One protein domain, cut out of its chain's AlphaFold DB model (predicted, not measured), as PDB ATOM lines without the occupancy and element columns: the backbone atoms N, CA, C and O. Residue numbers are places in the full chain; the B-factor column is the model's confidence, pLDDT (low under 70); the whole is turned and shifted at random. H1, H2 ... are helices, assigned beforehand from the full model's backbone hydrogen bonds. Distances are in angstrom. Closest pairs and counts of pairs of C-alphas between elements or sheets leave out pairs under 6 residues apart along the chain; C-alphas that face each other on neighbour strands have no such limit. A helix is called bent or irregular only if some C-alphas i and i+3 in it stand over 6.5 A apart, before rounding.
ATOM      1  N   ASN A 819     -10.606 -27.640  -8.455       61.25
ATOM      2  CA  ASN A 819     -10.052 -26.469  -7.774       61.25
ATOM      3  C   ASN A 819      -8.719 -26.019  -8.424       61.25
ATOM      4  O   ASN A 819      -8.210 -26.666  -9.340       61.25
ATOM      5  N   LYS A 820      -8.101 -24.942  -7.910       59.75
ATOM      6  CA  LYS A 820      -6.813 -24.383  -8.396       59.75
ATOM      7  C   LYS A 820      -5.607 -25.353  -8.397       59.75
ATOM      8  O   LYS A 820      -4.510 -24.947  -8.755       59.75
ATOM      9  N   ARG A 821      -5.778 -26.604  -7.956       55.72
ATOM     10  CA  ARG A 821      -4.778 -27.686  -7.966       55.72
ATOM     11  C   ARG A 821      -5.274 -28.953  -8.689       55.72
ATOM     12  O   ARG A 821      -4.771 -30.029  -8.416       55.72
ATOM     13  N   GLY A 822      -6.300 -28.858  -9.542       60.53
ATOM     14  CA  GLY A 822      -6.848 -29.999 -10.301       60.53
ATOM     15  C   GLY A 822      -7.738 -30.967  -9.500       60.53
ATOM     16  O   GLY A 822      -8.306 -31.901 -10.066       60.53
ATOM     17  N   ILE A 823      -7.902 -30.723  -8.197       64.25
ATOM     18  CA  ILE A 823      -8.569 -31.626  -7.249       64.25
ATOM     19  C   ILE A 823     -10.060 -31.287  -7.121       64.25
ATOM     20  O   ILE A 823     -10.435 -30.113  -7.043       64.25
ATOM     21  N   ASN A 824     -10.917 -32.304  -7.059       67.50
ATOM     22  CA  ASN A 824     -12.368 -32.138  -6.948       67.50
ATOM     23  C   ASN A 824     -12.860 -31.919  -5.501       67.50
ATOM     24  O   ASN A 824     -12.094 -31.897  -4.537       67.50
ATOM     25  N   SER A 825     -14.179 -31.792  -5.327       62.28
ATOM     26  CA  SER A 825     -14.834 -31.607  -4.020       62.28
ATOM     27  C   SER A 825     -14.783 -32.824  -3.077       62.28
ATOM     28  O   SER A 825     -15.271 -32.730  -1.952       62.28
ATOM     29  N   ARG A 826     -14.192 -33.947  -3.506       62.66
ATOM     30  CA  ARG A 826     -13.963 -35.167  -2.710       62.66
ATOM     31  C   ARG A 826     -12.499 -35.355  -2.300       62.66
ATOM     32  O   ARG A 826     -12.224 -36.216  -1.473       62.66
ATOM     33  N   GLY A 827     -11.577 -34.557  -2.847       59.03
ATOM     34  CA  GLY A 827     -10.134 -34.703  -2.625       59.03
ATOM     35  C   GLY A 827      -9.411 -35.576  -3.659       59.03
ATOM     36  O   GLY A 827      -8.222 -35.826  -3.499       59.03
ATOM     37  N   GLU A 828     -10.095 -36.015  -4.719       62.91
ATOM     38  CA  GLU A 828      -9.518 -36.811  -5.812       62.91
ATOM     39  C   GLU A 828      -8.928 -35.864  -6.881       62.91
ATOM     40  O   GLU A 828      -9.574 -34.867  -7.229       62.91
ATOM     41  N   SER A 829      -7.736 -36.150  -7.423       59.12
ATOM     42  CA  SER A 829      -7.234 -35.429  -8.609       59.12
ATOM     43  C   SER A 829      -8.057 -35.847  -9.831       59.12
ATOM     44  O   SER A 829      -8.236 -37.040 -10.082       59.12
ATOM     45  N   VAL A 830      -8.620 -34.876 -10.552       63.16
ATOM     46  CA  VAL A 830      -9.435 -35.117 -11.764       63.16
ATOM     47  C   VAL A 830      -8.649 -34.811 -13.041       63.16
ATOM     48  O   VAL A 830      -8.986 -35.321 -14.110       63.16
ATOM     49  N   VAL A 831      -7.575 -34.034 -12.916       63.78
ATOM     50  CA  VAL A 831      -6.611 -33.763 -13.985       63.78
ATOM     51  C   VAL A 831      -5.461 -34.770 -13.887       63.78
ATOM     52  O   VAL A 831      -5.191 -35.309 -12.819       63.78
ATOM     53  N   LEU A 832      -4.767 -35.030 -14.995       64.00
ATOM     54  CA  LEU A 832      -3.487 -35.737 -14.965       64.00
ATOM     55  C   LEU A 832      -2.430 -34.819 -14.334       64.00
ATOM     56  O   LEU A 832      -2.220 -33.719 -14.844       64.00
ATOM     57  N   ASP A 833      -1.763 -35.256 -13.265       59.44
ATOM     58  CA  ASP A 833      -0.872 -34.389 -12.473       59.44
ATOM     59  C   ASP A 833       0.337 -33.863 -13.288       59.44
ATOM     60  O   ASP A 833       0.737 -32.709 -13.145       59.44
ATOM     61  N   ASP A 834       0.853 -34.658 -14.235       61.31
ATOM     62  CA  ASP A 834       1.882 -34.239 -15.206       61.31
ATOM     63  C   ASP A 834       1.341 -33.434 -16.408       61.31
ATOM     64  O   ASP A 834       2.122 -32.915 -17.218       61.31
ATOM     65  N   GLY A 835       0.019 -33.342 -16.546       67.81
ATOM     66  CA  GLY A 835      -0.682 -32.820 -17.716       67.81
ATOM     67  C   GLY A 835      -0.456 -31.330 -17.978       67.81
ATOM     68  O   GLY A 835      -0.262 -30.518 -17.071       67.81
ATOM     69  N   VAL A 836      -0.552 -30.948 -19.251       74.94
ATOM     70  CA  VAL A 836      -0.544 -29.547 -19.693       74.94
ATOM     71  C   VAL A 836      -1.701 -28.770 -19.056       74.94
ATOM     72  O   VAL A 836      -1.524 -27.612 -18.685       74.94
ATOM     73  N   PHE A 837      -2.873 -29.392 -18.877       76.75
ATOM     74  CA  PHE A 837      -4.018 -28.725 -18.248       76.75
ATOM     75  C   PHE A 837      -3.800 -28.441 -16.754       76.75
ATOM     76  O   PHE A 837      -4.151 -27.355 -16.298       76.75
ATOM     77  N   ALA A 838      -3.165 -29.351 -16.001       73.88
ATOM     78  CA  ALA A 838      -2.863 -29.133 -14.580       73.88
ATOM     79  C   ALA A 838      -1.950 -27.913 -14.396       73.88
ATOM     80  O   ALA A 838      -2.235 -27.020 -13.595       73.88
ATOM     81  N   LYS A 839      -0.916 -27.827 -15.236       75.75
ATOM     82  CA  LYS A 839       0.084 -26.754 -15.229       75.75
ATOM     83  C   LYS A 839      -0.498 -25.388 -15.619       75.75
ATOM     84  O   LYS A 839      -0.000 -24.359 -15.182       75.75
ATOM     85  N   LEU A 840      -1.607 -25.355 -16.365       74.88
ATOM     86  CA  LEU A 840      -2.345 -24.118 -16.667       74.88
ATOM     87  C   LEU A 840      -3.273 -23.644 -15.526       74.88
ATOM     88  O   LEU A 840      -3.668 -22.475 -15.506       74.88
ATOM     89  N   LEU A 841      -3.622 -24.515 -14.572       75.56
ATOM     90  CA  LEU A 841      -4.370 -24.134 -13.365       75.56
ATOM     91  C   LEU A 841      -3.457 -23.531 -12.283       75.56
ATOM     92  O   LEU A 841      -3.912 -22.696 -11.496       75.56
ATOM     93  N   GLN A 842      -2.176 -23.920 -12.254       76.25
ATOM     94  CA  GLN A 842      -1.183 -23.399 -11.312       76.25
ATOM     95  C   GLN A 842      -0.594 -22.065 -11.788       76.25
ATOM     96  O   GLN A 842       0.057 -22.000 -12.821       76.25
ATOM     97  N   GLU A 843      -0.738 -21.005 -10.991       71.38
ATOM     98  CA  GLU A 843      -0.265 -19.645 -11.322       71.38
ATOM     99  C   GLU A 843       1.245 -19.574 -11.636       71.38
ATOM    100  O   GLU A 843       1.660 -18.904 -12.579       71.38
ATOM    101  N   ASN A 844       2.068 -20.342 -10.914       67.06
ATOM    102  CA  ASN A 844       3.515 -20.401 -11.145       67.06
ATOM    103  C   ASN A 844       3.889 -21.056 -12.486       67.06
ATOM    104  O   ASN A 844       4.761 -20.554 -13.192       67.06
ATOM    105  N   GLU A 845       3.254 -22.182 -12.823       71.94
ATOM    106  CA  GLU A 845       3.576 -22.964 -14.024       71.94
ATOM    107  C   GLU A 845       2.911 -22.367 -15.270       71.94
ATOM    108  O   GLU A 845       3.521 -22.336 -16.336       71.94
ATOM    109  N   PHE A 846       1.708 -21.803 -15.128       72.62
ATOM    110  CA  PHE A 846       1.024 -21.043 -16.171       72.62
ATOM    111  C   PHE A 846       1.901 -19.887 -16.663       72.62
ATOM    112  O   PHE A 846       2.129 -19.763 -17.864       72.62
ATOM    113  N   GLN A 847       2.453 -19.081 -15.747       68.06
ATOM    114  CA  GLN A 847       3.362 -17.993 -16.115       68.06
ATOM    115  C   GLN A 847       4.611 -18.517 -16.843       68.06
ATOM    116  O   GLN A 847       4.962 -17.977 -17.886       68.06
ATOM    117  N   GLN A 848       5.228 -19.609 -16.377       65.62
ATOM    118  CA  GLN A 848       6.403 -20.204 -17.033       65.62
ATOM    119  C   GLN A 848       6.108 -20.805 -18.422       65.62
ATOM    120  O   GLN A 848       6.956 -20.734 -19.310       65.62
ATOM    121  N   LEU A 849       4.922 -21.388 -18.634       66.12
ATOM    122  CA  LEU A 849       4.517 -21.996 -19.910       66.12
ATOM    123  C   LEU A 849       4.058 -20.972 -20.961       66.12
ATOM    124  O   LEU A 849       4.236 -21.198 -22.164       66.12
ATOM    125  N   ILE A 850       3.438 -19.877 -20.516       65.12
ATOM    126  CA  ILE A 850       2.893 -18.819 -21.376       65.12
ATOM    127  C   ILE A 850       3.954 -17.744 -21.665       65.12
ATOM    128  O   ILE A 850       4.072 -17.305 -22.809       65.12
ATOM    129  N   TYR A 851       4.735 -17.358 -20.651       61.19
ATOM    130  CA  TYR A 851       5.735 -16.284 -20.678       61.19
ATOM    131  C   TYR A 851       7.128 -16.807 -20.256       61.19
ATOM    132  O   TYR A 851       7.661 -16.404 -19.217       61.19
ATOM    133  N   PRO A 852       7.733 -17.737 -21.023       51.59
ATOM    134  CA  PRO A 852       9.011 -18.343 -20.664       51.59
ATOM    135  C   PRO A 852      10.127 -17.292 -20.604       51.59
ATOM    136  O   PRO A 852      10.532 -16.743 -21.625       51.59
ATOM    137  N   GLY A 853      10.643 -17.050 -19.398       42.97
ATOM    138  CA  GLY A 853      11.785 -16.167 -19.149       42.97
ATOM    139  C   GLY A 853      11.461 -14.739 -18.698       42.97
ATOM    140  O   GLY A 853      12.392 -13.967 -18.496       42.97
ATOM    141  N   ILE A 854      10.186 -14.385 -18.494       46.00
ATOM    142  CA  ILE A 854       9.808 -13.072 -17.942       46.00
ATOM    143  C   ILE A 854       9.631 -13.189 -16.410       46.00
ATOM    144  O   ILE A 854       8.898 -14.076 -15.956       46.00
ATOM    145  N   PRO A 855      10.280 -12.338 -15.587       51.44
ATOM    146  CA  PRO A 855      10.100 -12.335 -14.135       51.44
ATOM    147  C   PRO A 855       8.680 -11.897 -13.737       51.44
ATOM    148  O   PRO A 855       8.026 -11.102 -14.418       51.44
ATOM    149  N   LYS A 856       8.176 -12.408 -12.608       53.84
ATOM    150  CA  LYS A 856       6.771 -12.219 -12.183       53.84
ATOM    151  C   LYS A 856       6.433 -10.764 -11.879       53.84
ATOM    152  O   LYS A 856       5.280 -10.354 -11.989       53.84
ATOM    153  N   GLU A 857       7.454 -10.015 -11.502       53.00
ATOM    154  CA  GLU A 857       7.456  -8.606 -11.152       53.00
ATOM    155  C   GLU A 857       7.144  -7.726 -12.375       53.00
ATOM    156  O   GLU A 857       6.502  -6.692 -12.222       53.00
ATOM    157  N   GLN A 858       7.514  -8.166 -13.586       45.62
ATOM    158  CA  GLN A 858       7.193  -7.491 -14.853       45.62
ATOM    159  C   GLN A 858       5.827  -7.936 -15.426       45.62
ATOM    160  O   GLN A 858       5.167  -7.182 -16.138       45.62
ATOM    161  N   LEU A 859       5.316  -9.115 -15.043       54.53
ATOM    162  CA  LEU A 859       4.018  -9.666 -15.482       54.53
ATOM    163  C   LEU A 859       2.787  -9.043 -14.775       54.53
ATOM    164  O   LEU A 859       1.784  -9.720 -14.535       54.53
ATOM    165  N   VAL A 860       2.828  -7.746 -14.440       48.31
ATOM    166  CA  VAL A 860       1.779  -7.045 -13.663       48.31
ATOM    167  C   VAL A 860       0.414  -7.072 -14.360       48.31
ATOM    168  O   VAL A 860      -0.601  -7.331 -13.712       48.31
ATOM    169  N   HIS A 861       0.404  -6.839 -15.677       49.53
ATOM    170  CA  HIS A 861      -0.799  -6.757 -16.517       49.53
ATOM    171  C   HIS A 861      -1.116  -8.056 -17.276       49.53
ATOM    172  O   HIS A 861      -2.093  -8.114 -18.023       49.53
ATOM    173  N   ALA A 862      -0.300  -9.099 -17.109       60.16
ATOM    174  CA  ALA A 862      -0.528 -10.383 -17.753       60.16
ATOM    175  C   ALA A 862      -1.569 -11.216 -16.977       60.16
ATOM    176  O   ALA A 862      -1.608 -11.158 -15.742       60.16
ATOM    177  N   PRO A 863      -2.387 -12.045 -17.658       66.94
ATOM    178  CA  PRO A 863      -3.165 -13.074 -16.979       66.94
ATOM    179  C   PRO A 863      -2.219 -13.989 -16.192       66.94
ATOM    180  O   PRO A 863      -1.157 -14.378 -16.677       66.94
ATOM    181  N   LYS A 864      -2.597 -14.319 -14.956       68.81
ATOM    182  CA  LYS A 864      -1.736 -15.050 -14.006       68.81
ATOM    183  C   LYS A 864      -2.055 -16.540 -13.948       68.81
ATOM    184  O   LYS A 864      -1.247 -17.340 -13.499       68.81
ATOM    185  N   ASN A 865      -3.244 -16.916 -14.396       73.56
ATOM    186  CA  ASN A 865      -3.731 -18.287 -14.476       73.56
ATOM    187  C   ASN A 865      -4.791 -18.391 -15.581       73.56
ATOM    188  O   ASN A 865      -5.307 -17.371 -16.058       73.56
ATOM    189  N   LEU A 866      -5.166 -19.622 -15.938       75.06
ATOM    190  CA  LEU A 866      -6.185 -19.888 -16.952       75.06
ATOM    191  C   LEU A 866      -7.490 -19.110 -16.711       75.06
ATOM    192  O   LEU A 866      -8.029 -18.558 -17.660       75.06
ATOM    193  N   GLN A 867      -7.975 -18.992 -15.469       72.12
ATOM    194  CA  GLN A 867      -9.228 -18.279 -15.191       72.12
ATOM    195  C   GLN A 867      -9.141 -16.794 -15.588       72.12
ATOM    196  O   GLN A 867      -9.968 -16.331 -16.366       72.12
ATOM    197  N   THR A 868      -8.092 -16.083 -15.162       73.56
ATOM    198  CA  THR A 868      -7.879 -14.671 -15.549       73.56
ATOM    199  C   THR A 868      -7.692 -14.466 -17.056       73.56
ATOM    200  O   THR A 868      -7.905 -13.369 -17.557       73.56
ATOM    201  N   LEU A 869      -7.298 -15.510 -17.795       76.19
ATOM    202  CA  LEU A 869      -7.171 -15.458 -19.252       76.19
ATOM    203  C   LEU A 869      -8.520 -15.630 -19.963       76.19
ATOM    204  O   LEU A 869      -8.759 -15.006 -20.991       76.19
ATOM    205  N   LEU A 870      -9.404 -16.457 -19.407       72.62
ATOM    206  CA  LEU A 870     -10.771 -16.668 -19.898       72.62
ATOM    207  C   LEU A 870     -11.687 -15.455 -19.643       72.62
ATOM    208  O   LEU A 870     -12.773 -15.383 -20.214       72.62
ATOM    209  N   GLU A 871     -11.256 -14.531 -18.779       70.44
ATOM    210  CA  GLU A 871     -11.964 -13.304 -18.391       70.44
ATOM    211  C   GLU A 871     -11.558 -12.067 -19.235       70.44
ATOM    212  O   GLU A 871     -12.288 -11.079 -19.231       70.44
ATOM    213  N   ASP A 872     -10.450 -12.104 -19.997       70.19
ATOM    214  CA  ASP A 872     -10.043 -11.017 -20.914       70.19
ATOM    215  C   ASP A 872     -10.743 -11.158 -22.295       70.19
ATOM    216  O   ASP A 872     -10.537 -12.167 -22.987       70.19
ATOM    217  N   PRO A 873     -11.524 -10.145 -22.746       70.44
ATOM    218  CA  PRO A 873     -12.264 -10.165 -24.016       70.44
ATOM    219  C   PRO A 873     -11.433 -10.484 -25.267       70.44
ATOM    220  O   PRO A 873     -11.980 -10.972 -26.259       70.44
ATOM    221  N   TRP A 874     -10.120 -10.231 -25.248       67.81
ATOM    222  CA  TRP A 874      -9.235 -10.557 -26.368       67.81
ATOM    223  C   TRP A 874      -9.085 -12.061 -26.602       67.81
ATOM    224  O   TRP A 874      -8.926 -12.478 -27.749       67.81
ATOM    225  N   TYR A 875      -9.129 -12.882 -25.548       76.38
ATOM    226  CA  TYR A 875      -9.050 -14.336 -25.704       76.38
ATOM    227  C   TYR A 875     -10.429 -14.954 -25.942       76.38
ATOM    228  O   TYR A 875     -10.504 -15.974 -26.623       76.38
ATOM    229  N   GLU A 876     -11.524 -14.340 -25.467       73.62
ATOM    230  CA  GLU A 876     -12.894 -14.853 -25.654       73.62
ATOM    231  C   GLU A 876     -13.218 -15.170 -27.128       73.62
ATOM    232  O   GLU A 876     -13.760 -16.236 -27.434       73.62
ATOM    233  N   GLN A 877     -12.843 -14.281 -28.052       72.56
ATOM    234  CA  GLN A 877     -13.133 -14.444 -29.483       72.56
ATOM    235  C   GLN A 877     -12.323 -15.570 -30.151       72.56
ATOM    236  O   GLN A 877     -12.824 -16.246 -31.049       72.56
ATOM    237  N   GLU A 878     -11.097 -15.827 -29.692       74.56
ATOM    238  CA  GLU A 878     -10.257 -16.920 -30.201       74.56
ATOM    239  C   GLU A 878     -10.579 -18.263 -29.518       74.56
ATOM    240  O   GLU A 878     -10.558 -19.298 -30.185       74.56
ATOM    241  N   LEU A 879     -10.994 -18.258 -28.241       76.81
ATOM    242  CA  LEU A 879     -11.553 -19.421 -27.532       76.81
ATOM    243  C   LEU A 879     -12.787 -19.964 -28.268       76.81
ATOM    244  O   LEU A 879     -12.869 -21.161 -28.561       76.81
ATOM    245  N   LEU A 880     -13.707 -19.068 -28.645       72.88
ATOM    246  CA  LEU A 880     -14.875 -19.354 -29.487       72.88
ATOM    247  C   LEU A 880     -14.504 -20.110 -30.777       72.88
ATOM    248  O   LEU A 880     -15.125 -21.119 -31.111       72.88
ATOM    249  N   ALA A 881     -13.461 -19.661 -31.483       76.50
ATOM    250  CA  ALA A 881     -12.992 -20.249 -32.742       76.50
ATOM    251  C   ALA A 881     -12.138 -21.529 -32.573       76.50
ATOM    252  O   ALA A 881     -11.670 -22.116 -33.563       76.50
ATOM    253  N   LEU A 882     -11.890 -21.947 -31.330       81.44
ATOM    254  CA  LEU A 882     -10.960 -23.011 -30.955       81.44
ATOM    255  C   LEU A 882     -11.659 -24.237 -30.361       81.44
ATOM    256  O   LEU A 882     -11.219 -25.354 -30.632       81.44
ATOM    257  N   MET A 883     -12.771 -24.069 -29.642       78.38
ATOM    258  CA  MET A 883     -13.499 -25.193 -29.034       78.38
ATOM    259  C   MET A 883     -13.867 -26.327 -30.019       78.38
ATOM    260  O   MET A 883     -13.559 -27.476 -29.702       78.38
ATOM    261  N   PRO A 884     -14.364 -26.073 -31.250       80.62
ATOM    262  CA  PRO A 884     -14.629 -27.153 -32.214       80.62
ATOM    263  C   PRO A 884     -13.368 -27.926 -32.645       80.62
ATOM    264  O   PRO A 884     -13.438 -29.095 -33.020       80.62
ATOM    265  N   LYS A 885     -12.187 -27.288 -32.585       82.31
ATOM    266  CA  LYS A 885     -10.893 -27.927 -32.885       82.31
ATOM    267  C   LYS A 885     -10.427 -28.800 -31.717       82.31
ATOM    268  O   LYS A 885      -9.853 -29.858 -31.960       82.31
ATOM    269  N   VAL A 886     -10.705 -28.388 -30.477       83.25
ATOM    270  CA  VAL A 886     -10.466 -29.184 -29.259       83.25
ATOM    271  C   VAL A 886     -11.331 -30.442 -29.263       83.25
ATOM    272  O   VAL A 886     -10.800 -31.534 -29.081       83.25
ATOM    273  N   GLU A 887     -12.631 -30.317 -29.544       79.06
ATOM    274  CA  GLU A 887     -13.556 -31.455 -29.638       79.06
ATOM    275  C   GLU A 887     -13.122 -32.452 -30.722       79.06
ATOM    276  O   GLU A 887     -12.979 -33.645 -30.448       79.06
ATOM    277  N   ALA A 888     -12.815 -31.968 -31.932       81.19
ATOM    278  CA  ALA A 888     -12.329 -32.809 -33.026       81.19
ATOM    279  C   ALA A 888     -10.991 -33.503 -32.699       81.19
ATOM    280  O   ALA A 888     -10.801 -34.675 -33.034       81.19
ATOM    281  N   LYS A 889     -10.068 -32.815 -32.009       82.88
ATOM    282  CA  LYS A 889      -8.800 -33.401 -31.545       82.88
ATOM    283  C   LYS A 889      -9.021 -34.457 -30.464       82.88
ATOM    284  O   LYS A 889      -8.440 -35.534 -30.567       82.88
ATOM    285  N   ALA A 890      -9.889 -34.207 -29.485       81.38
ATOM    286  CA  ALA A 890     -10.208 -35.175 -28.438       81.38
ATOM    287  C   ALA A 890     -10.883 -36.438 -29.003       81.38
ATOM    288  O   ALA A 890     -10.476 -37.554 -28.676       81.38
ATOM    289  N   ALA A 891     -11.839 -36.276 -29.924       81.44
ATOM    290  CA  ALA A 891     -12.464 -37.388 -30.640       81.44
ATOM    291  C   ALA A 891     -11.446 -38.186 -31.479       81.44
ATOM    292  O   ALA A 891     -11.462 -39.415 -31.466       81.44
ATOM    293  N   SER A 892     -10.512 -37.505 -32.158       86.75
ATOM    294  CA  SER A 892      -9.430 -38.159 -32.906       86.75
ATOM    295  C   SER A 892      -8.467 -38.932 -31.995       86.75
ATOM    296  O   SER A 892      -8.082 -40.052 -32.329       86.75
ATOM    297  N   VAL A 893      -8.117 -38.394 -30.820       84.88
ATOM    298  CA  VAL A 893      -7.302 -39.105 -29.822       84.88
ATOM    299  C   VAL A 893      -8.023 -40.360 -29.328       84.88
ATOM    300  O   VAL A 893      -7.433 -41.436 -29.378       84.88
ATOM    301  N   LEU A 894      -9.301 -40.270 -28.942       83.31
ATOM    302  CA  LEU A 894     -10.081 -41.440 -28.515       83.31
ATOM    303  C   LEU A 894     -10.212 -42.494 -29.626       83.31
ATOM    304  O   LEU A 894     -10.048 -43.682 -29.355       83.31
ATOM    305  N   ALA A 895     -10.424 -42.084 -30.881       84.38
ATOM    306  CA  ALA A 895     -10.448 -42.997 -32.025       84.38
ATOM    307  C   ALA A 895      -9.095 -43.706 -32.243       84.38
ATOM    308  O   ALA A 895      -9.064 -44.907 -32.507       84.38
ATOM    309  N   ASN A 896      -7.974 -42.996 -32.075       85.56
ATOM    310  CA  ASN A 896      -6.632 -43.574 -32.179       85.56
ATOM    311  C   ASN A 896      -6.306 -44.530 -31.017       85.56
ATOM    312  O   ASN A 896      -5.693 -45.570 -31.248       85.56
ATOM    313  N   VAL A 897      -6.740 -44.221 -29.787       83.56
ATOM    314  CA  VAL A 897      -6.596 -45.130 -28.633       83.56
ATOM    315  C   VAL A 897      -7.458 -46.379 -28.829       83.56
ATOM    316  O   VAL A 897      -6.951 -47.483 -28.669       83.56
ATOM    317  N   LYS A 898      -8.716 -46.232 -29.270       83.69
ATOM    318  CA  LYS A 898      -9.589 -47.359 -29.647       83.69
ATOM    319  C   LYS A 898      -8.966 -48.252 -30.720       83.69
ATOM    320  O   LYS A 898      -9.017 -49.470 -30.590       83.69
ATOM    321  N   LYS A 899      -8.358 -47.659 -31.756       85.69
ATOM    322  CA  LYS A 899      -7.670 -48.411 -32.815       85.69
ATOM    323  C   LYS A 899      -6.477 -49.196 -32.267       85.69
ATOM    324  O   LYS A 899      -6.376 -50.379 -32.554       85.69
ATOM    325  N   ARG A 900      -5.626 -48.570 -31.444       82.62
ATOM    326  CA  ARG A 900      -4.457 -49.235 -30.840       82.62
ATOM    327  C   ARG A 900      -4.829 -50.325 -29.837       82.62
ATOM    328  O   ARG A 900      -4.192 -51.368 -29.846       82.62
ATOM    329  N   GLY A 901      -5.876 -50.118 -29.035       81.56
ATOM    330  CA  GLY A 901      -6.433 -51.166 -28.176       81.56
ATOM    331  C   GLY A 901      -6.890 -52.365 -29.004       81.56
ATOM    332  O   GLY A 901      -6.426 -53.476 -28.781       81.56
ATOM    333  N   ALA A 902      -7.688 -52.135 -30.054       81.38
ATOM    334  CA  ALA A 902      -8.140 -53.202 -30.948       81.38
ATOM    335  C   ALA A 902      -6.985 -53.913 -31.691       81.38
ATOM    336  O   ALA A 902      -7.065 -55.115 -31.924       81.38
ATOM    337  N   GLU A 903      -5.897 -53.205 -32.019       84.50
ATOM    338  CA  GLU A 903      -4.649 -53.785 -32.552       84.50
ATOM    339  C   GLU A 903      -3.889 -54.649 -31.522       84.50
ATOM    340  O   GLU A 903      -3.073 -55.479 -31.913       84.50
ATOM    341  N   GLN A 904      -4.165 -54.476 -30.226       82.19
ATOM    342  CA  GLN A 904      -3.595 -55.240 -29.106       82.19
ATOM    343  C   GLN A 904      -4.569 -56.284 -28.517       82.19
ATOM    344  O   GLN A 904      -4.167 -57.075 -27.669       82.19
ATOM    345  N   GLY A 905      -5.824 -56.320 -28.984       75.25
ATOM    346  CA  GLY A 905      -6.897 -57.200 -28.497       75.25
ATOM    347  C   GLY A 905      -7.860 -56.562 -27.482       75.25
ATOM    348  O   GLY A 905      -8.920 -57.127 -27.217       75.25
ATOM    349  N   ASP A 906      -7.549 -55.370 -26.970       75.62
ATOM    350  CA  ASP A 906      -8.341 -54.659 -25.961       75.62
ATOM    351  C   ASP A 906      -9.468 -53.815 -26.583       75.62
ATOM    352  O   ASP A 906      -9.239 -52.828 -27.291       75.62
ATOM    353  N   VAL A 907     -10.720 -54.147 -26.261       74.75
ATOM    354  CA  VAL A 907     -11.897 -53.371 -26.685       74.75
ATOM    355  C   VAL A 907     -12.252 -52.329 -25.620       74.75
ATOM    356  O   VAL A 907     -12.586 -52.664 -24.489       74.75
ATOM    357  N   MET A 908     -12.223 -51.043 -25.984       76.44
ATOM    358  CA  MET A 908     -12.613 -49.960 -25.071       76.44
ATOM    359  C   MET A 908     -14.136 -49.893 -24.891       76.44
ATOM    360  O   MET A 908     -14.856 -49.456 -25.793       76.44
ATOM    361  N   ASP A 909     -14.605 -50.225 -23.689       79.31
ATOM    362  CA  ASP A 909     -16.011 -50.096 -23.304       79.31
ATOM    363  C   ASP A 909     -16.547 -48.650 -23.394       79.31
ATOM    364  O   ASP A 909     -15.848 -47.698 -23.018       79.31
ATOM    365  N   PRO A 910     -17.838 -48.456 -23.740       75.75
ATOM    366  CA  PRO A 910     -18.499 -47.147 -23.689       75.75
ATOM    367  C   PRO A 910     -18.537 -46.508 -22.290       75.75
ATOM    368  O   PRO A 910     -18.754 -45.302 -22.170       75.75
ATOM    369  N   ALA A 911     -18.355 -47.292 -21.221       70.81
ATOM    370  CA  ALA A 911     -18.183 -46.773 -19.864       70.81
ATOM    371  C   ALA A 911     -16.796 -46.131 -19.691       70.81
ATOM    372  O   ALA A 911     -16.699 -44.975 -19.277       70.81
ATOM    373  N   THR A 912     -15.743 -46.844 -20.094       74.12
ATOM    374  CA  THR A 912     -14.347 -46.389 -20.061       74.12
ATOM    375  C   THR A 912     -14.131 -45.162 -20.947       74.12
ATOM    376  O   THR A 912     -13.520 -44.190 -20.509       74.12
ATOM    377  N   GLU A 913     -14.720 -45.127 -22.146       75.12
ATOM    378  CA  GLU A 913     -14.702 -43.938 -23.012       75.12
ATOM    379  C   GLU A 913     -15.290 -42.700 -22.314       75.12
ATOM    380  O   GLU A 913     -14.698 -41.623 -22.358       75.12
ATOM    381  N   ARG A 914     -16.424 -42.846 -21.613       68.31
ATOM    382  CA  ARG A 914     -17.055 -41.746 -20.860       68.31
ATOM    383  C   ARG A 914     -16.224 -41.281 -19.661       68.31
ATOM    384  O   ARG A 914     -16.370 -40.129 -19.259       68.31
ATOM    385  N   MET A 915     -15.371 -42.142 -19.102       70.38
ATOM    386  CA  MET A 915     -14.437 -41.785 -18.028       70.38
ATOM    387  C   MET A 915     -13.177 -41.081 -18.551       70.38
ATOM    388  O   MET A 915     -12.695 -40.157 -17.903       70.38
ATOM    389  N   LEU A 916     -12.672 -41.470 -19.727       72.38
ATOM    390  CA  LEU A 916     -11.475 -40.880 -20.339       72.38
ATOM    391  C   LEU A 916     -11.757 -39.562 -21.080       72.38
ATOM    392  O   LEU A 916     -10.904 -38.674 -21.101       72.38
ATOM    393  N   LEU A 917     -12.947 -39.404 -21.671       73.62
ATOM    394  CA  LEU A 917     -13.320 -38.228 -22.470       73.62
ATOM    395  C   LEU A 917     -13.060 -36.873 -21.768       73.62
ATOM    396  O   LEU A 917     -12.497 -35.997 -22.426       73.62
ATOM    397  N   PRO A 918     -13.375 -36.662 -20.470       73.56
ATOM    398  CA  PRO A 918     -13.049 -35.413 -19.774       73.56
ATOM    399  C   PRO A 918     -11.544 -35.118 -19.712       73.56
ATOM    400  O   PRO A 918     -11.142 -33.987 -19.965       73.56
ATOM    401  N   GLN A 919     -10.709 -36.126 -19.435       74.12
ATOM    402  CA  GLN A 919      -9.251 -35.970 -19.341       74.12
ATOM    403  C   GLN A 919      -8.629 -35.683 -20.714       74.12
ATOM    404  O   GLN A 919      -7.780 -34.802 -20.852       74.12
ATOM    405  N   VAL A 920      -9.100 -36.375 -21.758       79.62
ATOM    406  CA  VAL A 920      -8.662 -36.136 -23.140       79.62
ATOM    407  C   VAL A 920      -9.089 -34.743 -23.627       79.62
ATOM    408  O   VAL A 920      -8.303 -34.068 -24.292       79.62
ATOM    409  N   LEU A 921     -10.289 -34.273 -23.260       78.25
ATOM    410  CA  LEU A 921     -10.734 -32.900 -23.533       78.25
ATOM    411  C   LEU A 921      -9.891 -31.857 -22.787       78.25
ATOM    412  O   LEU A 921      -9.517 -30.861 -23.398       78.25
ATOM    413  N   GLN A 922      -9.558 -32.083 -21.511       78.94
ATOM    414  CA  GLN A 922      -8.682 -31.198 -20.732       78.94
ATOM    415  C   GLN A 922      -7.291 -31.064 -21.372       78.94
ATOM    416  O   GLN A 922      -6.837 -29.946 -21.617       78.94
ATOM    417  N   GLU A 923      -6.634 -32.175 -21.722       81.38
ATOM    418  CA  GLU A 923      -5.309 -32.141 -22.359       81.38
ATOM    419  C   GLU A 923      -5.331 -31.552 -23.775       81.38
ATOM    420  O   GLU A 923      -4.426 -30.796 -24.141       81.38
ATOM    421  N   ALA A 924      -6.364 -31.849 -24.571       80.56
ATOM    422  CA  ALA A 924      -6.551 -31.218 -25.875       80.56
ATOM    423  C   ALA A 924      -6.757 -29.701 -25.726       80.56
ATOM    424  O   ALA A 924      -6.110 -28.920 -26.422       80.56
ATOM    425  N   PHE A 925      -7.598 -29.276 -24.778       83.88
ATOM    426  CA  PHE A 925      -7.855 -27.867 -24.489       83.88
ATOM    427  C   PHE A 925      -6.587 -27.135 -24.040       83.88
ATOM    428  O   PHE A 925      -6.253 -26.103 -24.614       83.88
ATOM    429  N   GLY A 926      -5.833 -27.678 -23.077       77.94
ATOM    430  CA  GLY A 926      -4.616 -27.039 -22.567       77.94
ATOM    431  C   GLY A 926      -3.556 -26.810 -23.651       77.94
ATOM    432  O   GLY A 926      -2.959 -25.734 -23.733       77.94
ATOM    433  N   ARG A 927      -3.370 -27.786 -24.547       78.75
ATOM    434  CA  ARG A 927      -2.428 -27.683 -25.676       78.75
ATOM    435  C   ARG A 927      -2.867 -26.649 -26.711       78.75
ATOM    436  O   ARG A 927      -2.034 -25.881 -27.190       78.75
ATOM    437  N   GLU A 928      -4.159 -26.584 -27.025       82.06
ATOM    438  CA  GLU A 928      -4.682 -25.578 -27.953       82.06
ATOM    439  C   GLU A 928      -4.674 -24.169 -27.339       82.06
ATOM    440  O   GLU A 928      -4.352 -23.213 -28.044       82.06
ATOM    441  N   VAL A 929      -4.942 -24.024 -26.032       80.94
ATOM    442  CA  VAL A 929      -4.845 -22.738 -25.318       80.94
ATOM    443  C   VAL A 929      -3.425 -22.179 -25.381       80.94
ATOM    444  O   VAL A 929      -3.275 -21.012 -25.720       80.94
ATOM    445  N   LEU A 930      -2.372 -22.980 -25.173       72.94
ATOM    446  CA  LEU A 930      -0.989 -22.498 -25.339       72.94
ATOM    447  C   LEU A 930      -0.748 -21.888 -26.736       72.94
ATOM    448  O   LEU A 930      -0.190 -20.795 -26.855       72.94
ATOM    449  N   ALA A 931      -1.220 -22.552 -27.796       71.50
ATOM    450  CA  ALA A 931      -1.109 -22.055 -29.171       71.50
ATOM    451  C   ALA A 931      -2.007 -20.832 -29.455       71.50
ATOM    452  O   ALA A 931      -1.684 -19.998 -30.303       71.50
ATOM    453  N   MET A 932      -3.138 -20.716 -28.758       80.31
ATOM    454  CA  MET A 932      -4.060 -19.584 -28.841       80.31
ATOM    455  C   MET A 932      -3.512 -18.339 -28.153       80.31
ATOM    456  O   MET A 932      -3.574 -17.261 -28.726       80.31
ATOM    457  N   VAL A 933      -2.954 -18.472 -26.950       70.50
ATOM    458  CA  VAL A 933      -2.435 -17.332 -26.186       70.50
ATOM    459  C   VAL A 933      -1.242 -16.716 -26.901       70.50
ATOM    460  O   VAL A 933      -1.183 -15.497 -27.031       70.50
ATOM    461  N   ARG A 934      -0.373 -17.546 -27.497       66.25
ATOM    462  CA  ARG A 934       0.665 -17.069 -28.424       66.25
ATOM    463  C   ARG A 934       0.060 -16.256 -29.574       66.25
ATOM    464  O   ARG A 934       0.530 -15.151 -29.807       66.25
ATOM    465  N   ARG A 935      -1.016 -16.729 -30.223       68.25
ATOM    466  CA  ARG A 935      -1.725 -16.015 -31.313       68.25
ATOM    467  C   ARG A 935      -2.426 -14.725 -30.865       68.25
ATOM    468  O   ARG A 935      -2.418 -13.756 -31.610       68.25
ATOM    469  N   VAL A 936      -3.021 -14.678 -29.675       67.75
ATOM    470  CA  VAL A 936      -3.695 -13.467 -29.173       67.75
ATOM    471  C   VAL A 936      -2.678 -12.426 -28.715       67.75
ATOM    472  O   VAL A 936      -2.840 -11.255 -29.045       67.75
ATOM    473  N   ASN A 937      -1.593 -12.833 -28.046       62.50
ATOM    474  CA  ASN A 937      -0.456 -11.948 -27.777       62.50
ATOM    475  C   ASN A 937       0.088 -11.387 -29.098       62.50
ATOM    476  O   ASN A 937       0.259 -10.179 -29.225       62.50
ATOM    477  N   TYR A 938       0.239 -12.241 -30.115       62.19
ATOM    478  CA  TYR A 938       0.590 -11.837 -31.475       62.19
ATOM    479  C   TYR A 938      -0.333 -10.732 -32.008       62.19
ATOM    480  O   TYR A 938       0.130  -9.637 -32.304       62.19
ATOM    481  N   GLN A 939      -1.648 -10.981 -32.043       64.06
ATOM    482  CA  GLN A 939      -2.674 -10.026 -32.484       64.06
ATOM    483  C   GLN A 939      -2.680  -8.721 -31.670       64.06
ATOM    484  O   GLN A 939      -2.998  -7.669 -32.229       64.06
ATOM    485  N   LYS A 940      -2.327  -8.766 -30.376       64.19
ATOM    486  CA  LYS A 940      -2.111  -7.575 -29.539       64.19
ATOM    487  C   LYS A 940      -0.900  -6.778 -30.038       64.19
ATOM    488  O   LYS A 940      -1.065  -5.595 -30.312       64.19
ATOM    489  N   HIS A 941       0.257  -7.413 -30.259       60.25
ATOM    490  CA  HIS A 941       1.442  -6.743 -30.816       60.25
ATOM    491  C   HIS A 941       1.177  -6.121 -32.197       60.25
ATOM    492  O   HIS A 941       1.486  -4.947 -32.381       60.25
TER     493      HIS A 941
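This is residues 819 to 941 of the 1186 residues of the protein "B box-type domain-containing protein" of Phytophthora parasitica (UniProt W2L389). This is a long helical hairpin, H5 and H6, whose tip, residues 900 to 905, sticks out at one end, while small helices pack on H6 away from that tip. H1 and H2 pack on H6, H4 packs on its later part, residues 929 to 936, and H3 joins this head through H1. The printed part has 123 residues with six named helices, H1 to H6 in chain order, and no named strand; the class is all helix. The whole is only just loose, close to compact, with a radius of gyration of the C-alphas of 16.5 A, and elongated, spanning 53 by 33 by 24 A.

Start with the hub, H6, residues 910 to 941, which touches four other helices and has a kink of 35 degrees near residue 917. H5, residues 883 to 904, forms a hairpin with it: they touch at a steep tilt of 42 degrees, opposite ways, closest at the C-alphas of Ala 890 and Leu 921, 5.4 A apart, and H6 does this with residues 913 to 928 alone. Look next at residues 922 to 927, with which alone H6 touches H1, residues 836 to 841; the closest C-alphas, Phe 837 and Gly 926, are 4.7 A apart, and the lines are about perpendicular, but only just, at 71 degrees. With residues 930 to 934 alone H6 touches H2, residues 843 to 850, at a steep tilt of 67 degrees, the same way; the C-alphas of Ile 850 and Leu 930 are closest, at 6.7 A. With residues 929 to 936 alone it touches H4, residues 873 to 880, at a steep tilt of 42 degrees, opposite ways; the C-alphas of Tyr 875 and Val 936 are closest, at 6.4 A. H1 and H2 touch only at the corner, closest at the C-alphas of Leu 840 and Phe 846, 4.6 A apart. H3, residues 866 to 870, only just touches H1, with 3 pairs of C-alphas within 8 A, the closest being Leu 840 and Leu 866 at 5.7 A. H3 and H6 are apart. In H1, H2, H3 and H5 every O i to N i+4 pair is within hydrogen-bond range; in H4 2 of 4 are, in H6 26 of 28.

Find C-alpha 910 at (-18.499, -47.147, -23.689); from there H6 runs 45.6 A to C-alpha 941 at (1.442, -6.743, -30.816). It is only just irregular, with C-alphas 915 and 918 6.8 A apart. H5 begins at C-alpha 883, (-13.499, -25.193, -29.034), and runs 31.6 A.

The C-alphas farthest apart are those of Glu 857 and Gly 905, 53.6 A. The printed part has no cut. The link from H2 to H3, 15 residues, is long; the others are tight. Mean pLDDT of the printed part is 71.2, and 46 residues are under 70, among them 819 to 835, 847 to 864 and 934 to 941.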